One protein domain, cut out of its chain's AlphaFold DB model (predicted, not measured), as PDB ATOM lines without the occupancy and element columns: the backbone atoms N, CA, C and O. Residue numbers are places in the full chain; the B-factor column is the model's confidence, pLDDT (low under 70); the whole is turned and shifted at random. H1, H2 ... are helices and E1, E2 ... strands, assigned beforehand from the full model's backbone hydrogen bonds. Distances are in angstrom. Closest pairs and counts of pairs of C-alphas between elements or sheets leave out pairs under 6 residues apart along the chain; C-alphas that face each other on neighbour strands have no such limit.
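Overview. This is residues 98 to 166 of the 278 residues of an uncharacterized protein of Leptotrombidium deliense (UniProt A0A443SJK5). A very short two-strand ribbon, E1 beside E2, lies at one end of a small helical domain whose middle is H2. H3 and the first part of H4 pack on H2, H1 makes a loose helical hairpin with it, and the far end of H4, from residue 161 on, sticks out. The printed part has 69 residues with four named helices and two named strands, in the order E1, H1, H2, E2, H3, H4; the sheet, in the order E1 - E2, is antiparallel, and the class is mostly helix. The whole is compact, with a radius of gyration of the C-alphas of 11.9 A and spans of 34 by 29 by 17 A.

Along the chain. Find C-alpha 98 at (-0.021, 6.191, -32.676), where E1, residues 98 to 100, begins its 6.8 A. Its partner E2 is residues 133 to 135, 6.9 A long. H1, residues 101 to 108, measures 10.1 A, and H3, residues 136 to 143, measures 10.6 A. H2, residues 114 to 126, starts at C-alpha 114 at (21.279, 15.220, -23.705) and runs 18.8 A. The longest helix, H4, residues 151 to 165, runs 20.8 A to C-alpha 165 at (26.745, 5.463, -11.563).

Arrangement. Look first at E1 and E2, antiparallel at 155 degrees: N 99 and O 134 are 2.9 A apart, as are N 134 and O 99, both within hydrogen-bond range. The closest C-alphas of E1 and H3, those of Glu 98 and Ile 136, are 6.3 A apart. From H3 go to H2, the hub, which touches three helices. H2 and H3 touch, their closest C-alphas, Leu 126 and Gln 138, being 5.9 A apart; they run opposite ways at a shallow tilt of 34 degrees, only just short of steep. H2 touches H4 with residues 122 to 126 alone, and H4 uses residues 153 to 156; the closest C-alphas, Arg 122 and Ile 153, are 6.9 A apart, and the helices run opposite ways at a shallow tilt of 16 degrees. The hairpin H1 and H2 only just touch, with 3 pairs of C-alphas within 8 A, the closest being Ala 105 and Cys 116 at 7.8 A; they run opposite ways at a steep tilt of 40 degrees. H3 and H4 are close but not clearly touching, and H1 is apart from both. Every O i to N i+4 pair is within hydrogen-bond range in H2 and H3, against 3 of 4 in H1 and 10 of 11 in H4.

Size, cuts and confidence. The C-alphas of Glu 98 and Asp 166, the two farthest apart, are 36.1 A from each other. Residues 161 to 166, of which 161 to 165 belong to H4, stand free. The printed part has no cut and no long link. The mean pLDDT of the printed part is 83.6, and no printed residue is under 70.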
ATOM      1  N   GLU A  98      -1.443   5.840 -32.631       89.56
ATOM      2  CA  GLU A  98      -0.021   6.191 -32.676       89.56
ATOM      3  C   GLU A  98       0.233   7.657 -32.281       89.56
ATOM      4  O   GLU A  98      -0.613   8.533 -32.491       89.56
ATOM      5  N   ILE A  99       1.440   7.930 -31.771       89.88
ATOM      6  CA  ILE A  99       1.965   9.274 -31.492       89.88
ATOM      7  C   ILE A  99       3.221   9.542 -32.326       89.88
ATOM      8  O   ILE A  99       4.108   8.694 -32.417       89.88
ATOM      9  N   THR A 100       3.332  10.729 -32.929       92.44
ATOM     10  CA  THR A 100       4.527  11.108 -33.703       92.44
ATOM     11  C   THR A 100       5.632  11.665 -32.808       92.44
ATOM     12  O   THR A 100       5.363  12.234 -31.747       92.44
ATOM     13  N   TRP A 101       6.893  11.583 -33.254       91.62
ATOM     14  CA  TRP A 101       8.016  12.181 -32.513       91.62
ATOM     15  C   TRP A 101       7.805  13.675 -32.268       91.62
ATOM     16  O   TRP A 101       8.178  14.191 -31.222       91.62
ATOM     17  N   THR A 102       7.227  14.384 -33.238       89.62
ATOM     18  CA  THR A 102       6.999  15.826 -33.131       89.62
ATOM     19  C   THR A 102       6.029  16.152 -32.002       89.62
ATOM     20  O   THR A 102       6.324  17.042 -31.206       89.62
ATOM     21  N   ASP A 103       4.923  15.412 -31.903       88.25
ATOM     22  CA  ASP A 103       3.914  15.627 -30.861       88.25
ATOM     23  C   ASP A 103       4.453  15.224 -29.484       88.25
ATOM     24  O   ASP A 103       4.300  15.963 -28.510       88.25
ATOM     25  N   PHE A 104       5.168  14.097 -29.411       87.69
ATOM     26  CA  PHE A 104       5.811  13.642 -28.181       87.69
ATOM     27  C   PHE A 104       6.882  14.630 -27.689       87.69
ATOM     28  O   PHE A 104       6.860  15.068 -26.537       87.69
ATOM     29  N   ALA A 105       7.812  15.028 -28.562       86.88
ATOM     30  CA  ALA A 105       8.917  15.915 -28.209       86.88
ATOM     31  C   ALA A 105       8.430  17.319 -27.830       86.88
ATOM     32  O   ALA A 105       9.014  17.934 -26.945       86.88
ATOM     33  N   ALA A 106       7.347  17.819 -28.432       85.38
ATOM     34  CA  ALA A 106       6.759  19.097 -28.036       85.38
ATOM     35  C   ALA A 106       6.279  19.111 -26.571       85.38
ATOM     36  O   ALA A 106       6.266  20.174 -25.951       85.38
ATOM     37  N   LYS A 107       5.910  17.944 -26.025       80.38
ATOM     38  CA  LYS A 107       5.484  17.780 -24.629       80.38
ATOM     39  C   LYS A 107       6.649  17.482 -23.688       80.38
ATOM     40  O   LYS A 107       6.759  18.111 -22.640       80.38
ATOM     41  N   TYR A 108       7.513  16.533 -24.054       74.81
ATOM     42  CA  TYR A 108       8.560  16.025 -23.159       74.81
ATOM     43  C   TYR A 108       9.914  16.706 -23.330       74.81
ATOM     44  O   TYR A 108      10.634  16.919 -22.354       74.81
ATOM     45  N   CYS A 109      10.273  17.088 -24.553       78.12
ATOM     46  CA  CYS A 109      11.530  17.766 -24.823       78.12
ATOM     47  C   CYS A 109      11.338  19.280 -24.731       78.12
ATOM     48  O   CYS A 109      11.186  19.976 -25.733       78.12
ATOM     49  N   ASN A 110      11.401  19.808 -23.506       71.50
ATOM     50  CA  ASN A 110      11.395  21.257 -23.277       71.50
ATOM     51  C   ASN A 110      12.532  21.975 -24.037       71.50
ATOM     52  O   ASN A 110      12.370  23.122 -24.446       71.50
ATOM     53  N   ASN A 111      13.679  21.306 -24.218       75.81
ATOM     54  CA  ASN A 111      14.789  21.709 -25.082       75.81
ATOM     55  C   ASN A 111      15.432  20.458 -25.710       75.81
ATOM     56  O   ASN A 111      15.272  19.356 -25.193       75.81
ATOM     57  N   ILE A 112      16.192  20.635 -26.797       76.81
ATOM     58  CA  ILE A 112      17.069  19.576 -27.321       76.81
ATOM     59  C   ILE A 112      18.333  19.562 -26.458       76.81
ATOM     60  O   ILE A 112      19.276  20.320 -26.695       76.81
ATOM     61  N   ASP A 113      18.301  18.746 -25.416       81.06
ATOM     62  CA  ASP A 113      19.417  18.469 -24.524       81.06
ATOM     63  C   ASP A 113      19.789  16.979 -24.563       81.06
ATOM     64  O   ASP A 113      19.240  16.195 -25.339       81.06
ATOM     65  N   GLU A 114      20.778  16.595 -23.757       78.31
ATOM     66  CA  GLU A 114      21.279  15.220 -23.705       78.31
ATOM     67  C   GLU A 114      20.181  14.200 -23.361       78.31
ATOM     68  O   GLU A 114      20.183  13.096 -23.903       78.31
ATOM     69  N   GLU A 115      19.215  14.577 -22.523       74.12
ATOM     70  CA  GLU A 115      18.108  13.702 -22.132       74.12
ATOM     71  C   GLU A 115      17.111  13.524 -23.278       74.12
ATOM     72  O   GLU A 115      16.729  12.395 -23.593       74.12
ATOM     73  N   CYS A 116      16.763  14.602 -23.988       79.94
ATOM     74  CA  CYS A 116      15.949  14.481 -25.198       79.94
ATOM     75  C   CYS A 116      16.640  13.615 -26.270       79.94
ATOM     76  O   CYS A 116      15.980  12.834 -26.958       79.94
ATOM     77  N   GLU A 117      17.969  13.693 -26.393       84.81
ATOM     78  CA  GLU A 117      18.738  12.843 -27.309       84.81
ATOM     79  C   GLU A 117      18.742  11.364 -26.885       84.81
ATOM     80  O   GLU A 117      18.612  10.489 -27.746       84.81
ATOM     81  N   LYS A 118      18.829  11.049 -25.584       82.50
ATOM     82  CA  LYS A 118      18.663   9.669 -25.076       82.50
ATOM     83  C   LYS A 118      17.274   9.126 -25.413       82.50
ATOM     84  O   LYS A 118      17.151   8.053 -26.006       82.50
ATOM     85  N   ILE A 119      16.227   9.912 -25.155       85.06
ATOM     86  CA  ILE A 119      14.851   9.543 -25.509       85.06
ATOM     87  C   ILE A 119      14.712   9.356 -27.029       85.06
ATOM     88  O   ILE A 119      14.095   8.391 -27.480       85.06
ATOM     89  N   ARG A 120      15.352  10.207 -27.844       88.69
ATOM     90  CA  ARG A 120      15.345  10.071 -29.308       88.69
ATOM     91  C   ARG A 120      16.033   8.793 -29.792       88.69
ATOM     92  O   ARG A 120      15.568   8.175 -30.754       88.69
ATOM     93  N   ARG A 121      17.127   8.378 -29.149       88.00
ATOM     94  CA  ARG A 121      17.791   7.099 -29.457       88.00
ATOM     95  C   ARG A 121      16.853   5.931 -29.182       88.00
ATOM     96  O   ARG A 121      16.641   5.128 -30.086       88.00
ATOM     97  N   ARG A 122      16.230   5.885 -27.998       87.56
ATOM     98  CA  ARG A 122      15.253   4.840 -27.642       87.56
ATOM     99  C   ARG A 122      14.047   4.836 -28.587       87.56
ATOM    100  O   ARG A 122      13.664   3.776 -29.067       87.56
ATOM    101  N   TRP A 123      13.530   6.009 -28.962       91.56
ATOM    102  CA  TRP A 123      12.470   6.134 -29.971       91.56
ATOM    103  C   TRP A 123      12.844   5.442 -31.282       91.56
ATOM    104  O   TRP A 123      12.047   4.715 -31.862       91.56
ATOM    105  N   THR A 124      14.072   5.664 -31.752       92.19
ATOM    106  CA  THR A 124      14.551   5.105 -33.023       92.19
ATOM    107  C   THR A 124      14.729   3.585 -32.952       92.19
ATOM    108  O   THR A 124      14.550   2.913 -33.960       92.19
ATOM    109  N   LEU A 125      15.050   3.033 -31.775       89.88
ATOM    110  CA  LEU A 125      15.083   1.580 -31.567       89.88
ATOM    111  C   LEU A 125      13.684   0.957 -31.662       89.88
ATOM    112  O   LEU A 125      13.539  -0.147 -32.178       89.88
ATOM    113  N   LEU A 126      12.666   1.678 -31.190       91.12
ATOM    114  CA  LEU A 126      11.281   1.213 -31.149       91.12
ATOM    115  C   LEU A 126      10.552   1.389 -32.487       91.12
ATOM    116  O   LEU A 126       9.749   0.535 -32.858       91.12
ATOM    117  N   ASP A 127      10.841   2.452 -33.242       92.44
ATOM    118  CA  ASP A 127      10.249   2.743 -34.557       92.44
ATOM    119  C   ASP A 127      10.903   1.921 -35.686       92.44
ATOM    120  O   ASP A 127      11.498   2.447 -36.627       92.44
ATOM    121  N   ILE A 128      10.777   0.596 -35.602       87.06
ATOM    122  CA  ILE A 128      11.358  -0.365 -36.560       87.06
ATOM    123  C   ILE A 128      10.882  -0.104 -38.000       87.06
ATOM    124  O   ILE A 128      11.594  -0.393 -38.963       87.06
ATOM    125  N   ASN A 129       9.669   0.436 -38.158       88.12
ATOM    126  CA  ASN A 129       9.064   0.706 -39.461       88.12
ATOM    127  C   ASN A 129       9.458   2.077 -40.043       88.12
ATOM    128  O   ASN A 129       9.009   2.403 -41.142       88.12
ATOM    129  N   GLU A 130      10.271   2.864 -39.328       91.31
ATOM    130  CA  GLU A 130      10.737   4.203 -39.719       91.31
ATOM    131  C   GLU A 130       9.588   5.165 -40.079       91.31
ATOM    132  O   GLU A 130       9.684   6.004 -40.981       91.31
ATOM    133  N   THR A 131       8.467   5.036 -39.375       91.50
ATOM    134  CA  THR A 131       7.265   5.860 -39.580       91.50
ATOM    135  C   THR A 131       7.365   7.219 -38.894       91.50
ATOM    136  O   THR A 131       6.586   8.132 -39.176       91.50
ATOM    137  N   ASN A 132       8.351   7.366 -38.009       91.94
ATOM    138  CA  ASN A 132       8.514   8.444 -37.050       91.94
ATOM    139  C   ASN A 132       7.306   8.597 -36.106       91.94
ATOM    140  O   ASN A 132       7.056   9.689 -35.582       91.94
ATOM    141  N   ALA A 133       6.592   7.492 -35.885       92.50
ATOM    142  CA  ALA A 133       5.467   7.340 -34.979       92.50
ATOM    143  C   ALA A 133       5.624   6.052 -34.154       92.50
ATOM    144  O   ALA A 133       6.236   5.091 -34.614       92.50
ATOM    145  N   LEU A 134       5.104   6.047 -32.926       92.44
ATOM    146  CA  LEU A 134       5.061   4.867 -32.063       92.44
ATOM    147  C   LEU A 134       3.614   4.515 -31.740       92.44
ATOM    148  O   LEU A 134       2.820   5.390 -31.391       92.44
ATOM    149  N   SER A 135       3.300   3.224 -31.801       90.88
ATOM    150  CA  SER A 135       2.070   2.672 -31.233       90.88
ATOM    151  C   SER A 135       2.051   2.801 -29.709       90.88
ATOM    152  O   SER A 135       3.094   2.974 -29.078       90.88
ATOM    153  N   ILE A 136       0.877   2.621 -29.100       85.00
ATOM    154  CA  ILE A 136       0.690   2.554 -27.637       85.00
ATOM    155  C   ILE A 136       1.709   1.622 -26.968       85.00
ATOM    156  O   ILE A 136       2.295   1.970 -25.946       85.00
ATOM    157  N   MET A 137       1.962   0.447 -27.555       85.50
ATOM    158  CA  MET A 137       2.872  -0.529 -26.951       85.50
ATOM    159  C   MET A 137       4.330  -0.104 -27.030       85.50
ATOM    160  O   MET A 137       5.052  -0.210 -26.047       85.50
ATOM    161  N   GLN A 138       4.737   0.469 -28.157       90.06
ATOM    162  CA  GLN A 138       6.078   1.029 -28.280       90.06
ATOM    163  C   GLN A 138       6.249   2.276 -27.403       90.06
ATOM    164  O   GLN A 138       7.323   2.500 -26.860       90.06
ATOM    165  N   LEU A 139       5.206   3.090 -27.226       85.75
ATOM    166  CA  LEU A 139       5.248   4.230 -26.314       85.75
ATOM    167  C   LEU A 139       5.399   3.773 -24.856       85.75
ATOM    168  O   LEU A 139       6.175   4.371 -24.112       85.75
ATOM    169  N   LYS A 140       4.732   2.679 -24.470       81.94
ATOM    170  CA  LYS A 140       4.922   2.022 -23.169       81.94
ATOM    171  C   LYS A 140       6.375   1.586 -22.974       81.94
ATOM    172  O   LYS A 140       6.972   1.940 -21.965       81.94
ATOM    173  N   ASP A 141       6.965   0.918 -23.962       84.88
ATOM    174  CA  ASP A 141       8.377   0.513 -23.923       84.88
ATOM    175  C   ASP A 141       9.351   1.707 -23.888       84.88
ATOM    176  O   ASP A 141      10.442   1.611 -23.332       84.88
ATOM    177  N   LEU A 142       8.978   2.850 -24.475       84.69
ATOM    178  CA  LEU A 142       9.791   4.067 -24.441       84.69
ATOM    179  C   LEU A 142       9.830   4.692 -23.042       84.69
ATOM    180  O   LEU A 142      10.894   5.127 -22.590       84.69
ATOM    181  N   LEU A 143       8.660   4.793 -22.409       77.94
ATOM    182  CA  LEU A 143       8.475   5.443 -21.112       77.94
ATOM    183  C   LEU A 143       8.923   4.547 -19.954       77.94
ATOM    184  O   LEU A 143       9.464   5.051 -18.974       77.94
ATOM    185  N   PHE A 144       8.753   3.233 -20.111       74.88
ATOM    186  CA  PHE A 144       9.003   2.216 -19.089       74.88
ATOM    187  C   PHE A 144       9.896   1.094 -19.632       74.88
ATOM    188  O   PHE A 144       9.490  -0.073 -19.685       74.88
ATOM    189  N   PRO A 145      11.114   1.430 -20.092       75.69
ATOM    190  CA  PRO A 145      11.991   0.489 -20.777       75.69
ATOM    191  C   PRO A 145      12.354  -0.728 -19.926       75.69
ATOM    192  O   PRO A 145      12.496  -1.813 -20.474       75.69
ATOM    193  N   GLU A 146      12.451  -0.594 -18.604       70.19
ATOM    194  CA  GLU A 146      12.681  -1.679 -17.643       70.19
ATOM    195  C   GLU A 146      11.567  -2.739 -17.618       70.19
ATOM    196  O   GLU A 146      11.813  -3.895 -17.266       70.19
ATOM    197  N   HIS A 147      10.354  -2.361 -18.025       71.12
ATOM    198  CA  HIS A 147       9.204  -3.253 -18.152       71.12
ATOM    199  C   HIS A 147       9.029  -3.808 -19.564       71.12
ATOM    200  O   HIS A 147       8.168  -4.668 -19.763       71.12
ATOM    201  N   SER A 148       9.840  -3.355 -20.522       77.69
ATOM    202  CA  SER A 148       9.767  -3.839 -21.892       77.69
ATOM    203  C   SER A 148      10.113  -5.319 -21.960       77.69
ATOM    204  O   SER A 148      11.043  -5.785 -21.303       77.69
ATOM    205  N   GLU A 149       9.407  -6.063 -22.808       81.12
ATOM    206  CA  GLU A 149       9.781  -7.435 -23.169       81.12
ATOM    207  C   GLU A 149      11.000  -7.455 -24.114       81.12
ATOM    208  O   GLU A 149      11.720  -8.458 -24.177       81.12
ATOM    209  N   ASP A 150      11.309  -6.336 -24.781       82.56
ATOM    210  CA  ASP A 150      12.471  -6.205 -25.657       82.56
ATOM    211  C   ASP A 150      13.769  -6.008 -24.852       82.56
ATOM    212  O   ASP A 150      13.996  -4.999 -24.181       82.56
ATOM    213  N   GLU A 151      14.662  -6.994 -24.953       81.94
ATOM    214  CA  GLU A 151      15.963  -6.986 -24.282       81.94
ATOM    215  C   GLU A 151      16.860  -5.828 -24.741       81.94
ATOM    216  O   GLU A 151      17.623  -5.292 -23.947       81.94
ATOM    217  N   SER A 152      16.770  -5.395 -26.000       83.00
ATOM    218  CA  SER A 152      17.590  -4.294 -26.515       83.00
ATOM    219  C   SER A 152      17.209  -2.946 -25.900       83.00
ATOM    220  O   SER A 152      18.090  -2.124 -25.626       83.00
ATOM    221  N   ILE A 153      15.920  -2.743 -25.620       82.00
ATOM    222  CA  ILE A 153      15.391  -1.547 -24.959       82.00
ATOM    223  C   ILE A 153      15.810  -1.532 -23.495       82.00
ATOM    224  O   ILE A 153      16.397  -0.545 -23.045       82.00
ATOM    225  N   ARG A 154      15.624  -2.660 -22.795       79.19
ATOM    226  CA  ARG A 154      16.120  -2.840 -21.424       79.19
ATOM    227  C   ARG A 154      17.624  -2.594 -21.336       79.19
ATOM    228  O   ARG A 154      18.061  -1.762 -20.549       79.19
ATOM    229  N   ASN A 155      18.419  -3.233 -22.192       79.31
ATOM    230  CA  ASN A 155      19.878  -3.107 -22.184       79.31
ATOM    231  C   ASN A 155      20.356  -1.685 -22.495       79.31
ATOM    232  O   ASN A 155      21.315  -1.211 -21.883       79.31
ATOM    233  N   THR A 156      19.703  -0.995 -23.436       83.06
ATOM    234  CA  THR A 156      20.011   0.412 -23.745       83.06
ATOM    235  C   THR A 156      19.733   1.291 -22.535       83.06
ATOM    236  O   THR A 156      20.595   2.073 -22.142       83.06
ATOM    237  N   HIS A 157      18.568   1.114 -21.908       77.94
ATOM    238  CA  HIS A 157      18.227   1.816 -20.681       77.94
ATOM    239  C   HIS A 157      19.260   1.538 -19.583       77.94
ATOM    240  O   HIS A 157      19.857   2.482 -19.079       77.94
ATOM    241  N   PHE A 158      19.566   0.272 -19.288       75.12
ATOM    242  CA  PHE A 158      20.557  -0.096 -18.275       75.12
ATOM    243  C   PHE A 158      21.953   0.457 -18.554       75.12
ATOM    244  O   PHE A 158      22.614   0.895 -17.619       75.12
ATOM    245  N   SER A 159      22.397   0.493 -19.810       79.88
ATOM    246  CA  SER A 159      23.702   1.070 -20.162       79.88
ATOM    247  C   SER A 159      23.766   2.556 -19.804       79.88
ATOM    248  O   SER A 159      24.730   3.002 -19.192       79.88
ATOM    249  N   GLU A 160      22.708   3.311 -20.106       79.44
ATOM    250  CA  GLU A 160      22.626   4.737 -19.764       79.44
ATOM    251  C   GLU A 160      22.612   4.964 -18.244       79.44
ATOM    252  O   GLU A 160      23.132   5.966 -17.763       79.44
ATOM    253  N   LEU A 161      22.043   4.035 -17.469       74.62
ATOM    254  CA  LEU A 161      22.083   4.076 -16.002       74.62
ATOM    255  C   LEU A 161      23.451   3.761 -15.442       74.62
ATOM    256  O   LEU A 161      23.898   4.397 -14.488       74.62
ATOM    257  N   PHE A 162      24.085   2.761 -16.034       80.50
ATOM    258  CA  PHE A 162      25.402   2.319 -15.647       80.50
ATOM    259  C   PHE A 162      26.400   3.471 -15.795       80.50
ATOM    260  O   PHE A 162      27.107   3.773 -14.843       80.50
ATOM    261  N   GLU A 163      26.360   4.196 -16.918       83.25
ATOM    262  CA  GLU A 163      27.198   5.380 -17.174       83.25
ATOM    263  C   GLU A 163      27.007   6.513 -16.147       83.25
ATOM    264  O   GLU A 163      27.923   7.294 -15.904       83.25
ATOM    265  N   ILE A 164      25.828   6.625 -15.529       79.75
ATOM    266  CA  ILE A 164      25.562   7.641 -14.497       79.75
ATOM    267  C   ILE A 164      26.227   7.265 -13.169       79.75
ATOM    268  O   ILE A 164      26.681   8.143 -12.431       79.75
ATOM    269  N   ILE A 165      26.237   5.973 -12.841       81.56
ATOM    270  CA  ILE A 165      26.745   5.463 -11.563       81.56
ATOM    271  C   ILE A 165      28.254   5.254 -11.622       81.56
ATOM    272  O   ILE A 165      28.940   5.570 -10.653       81.56
ATOM    273  N   ASP A 166      28.761   4.768 -12.753       87.12
ATOM    274  CA  ASP A 166      30.184   4.606 -13.053       87.12
ATOM    275  C   ASP A 166      30.843   5.977 -13.289       87.12
ATOM    276  O   ASP A 166      31.201   6.386 -14.394       87.12
TER     277      ASP A 166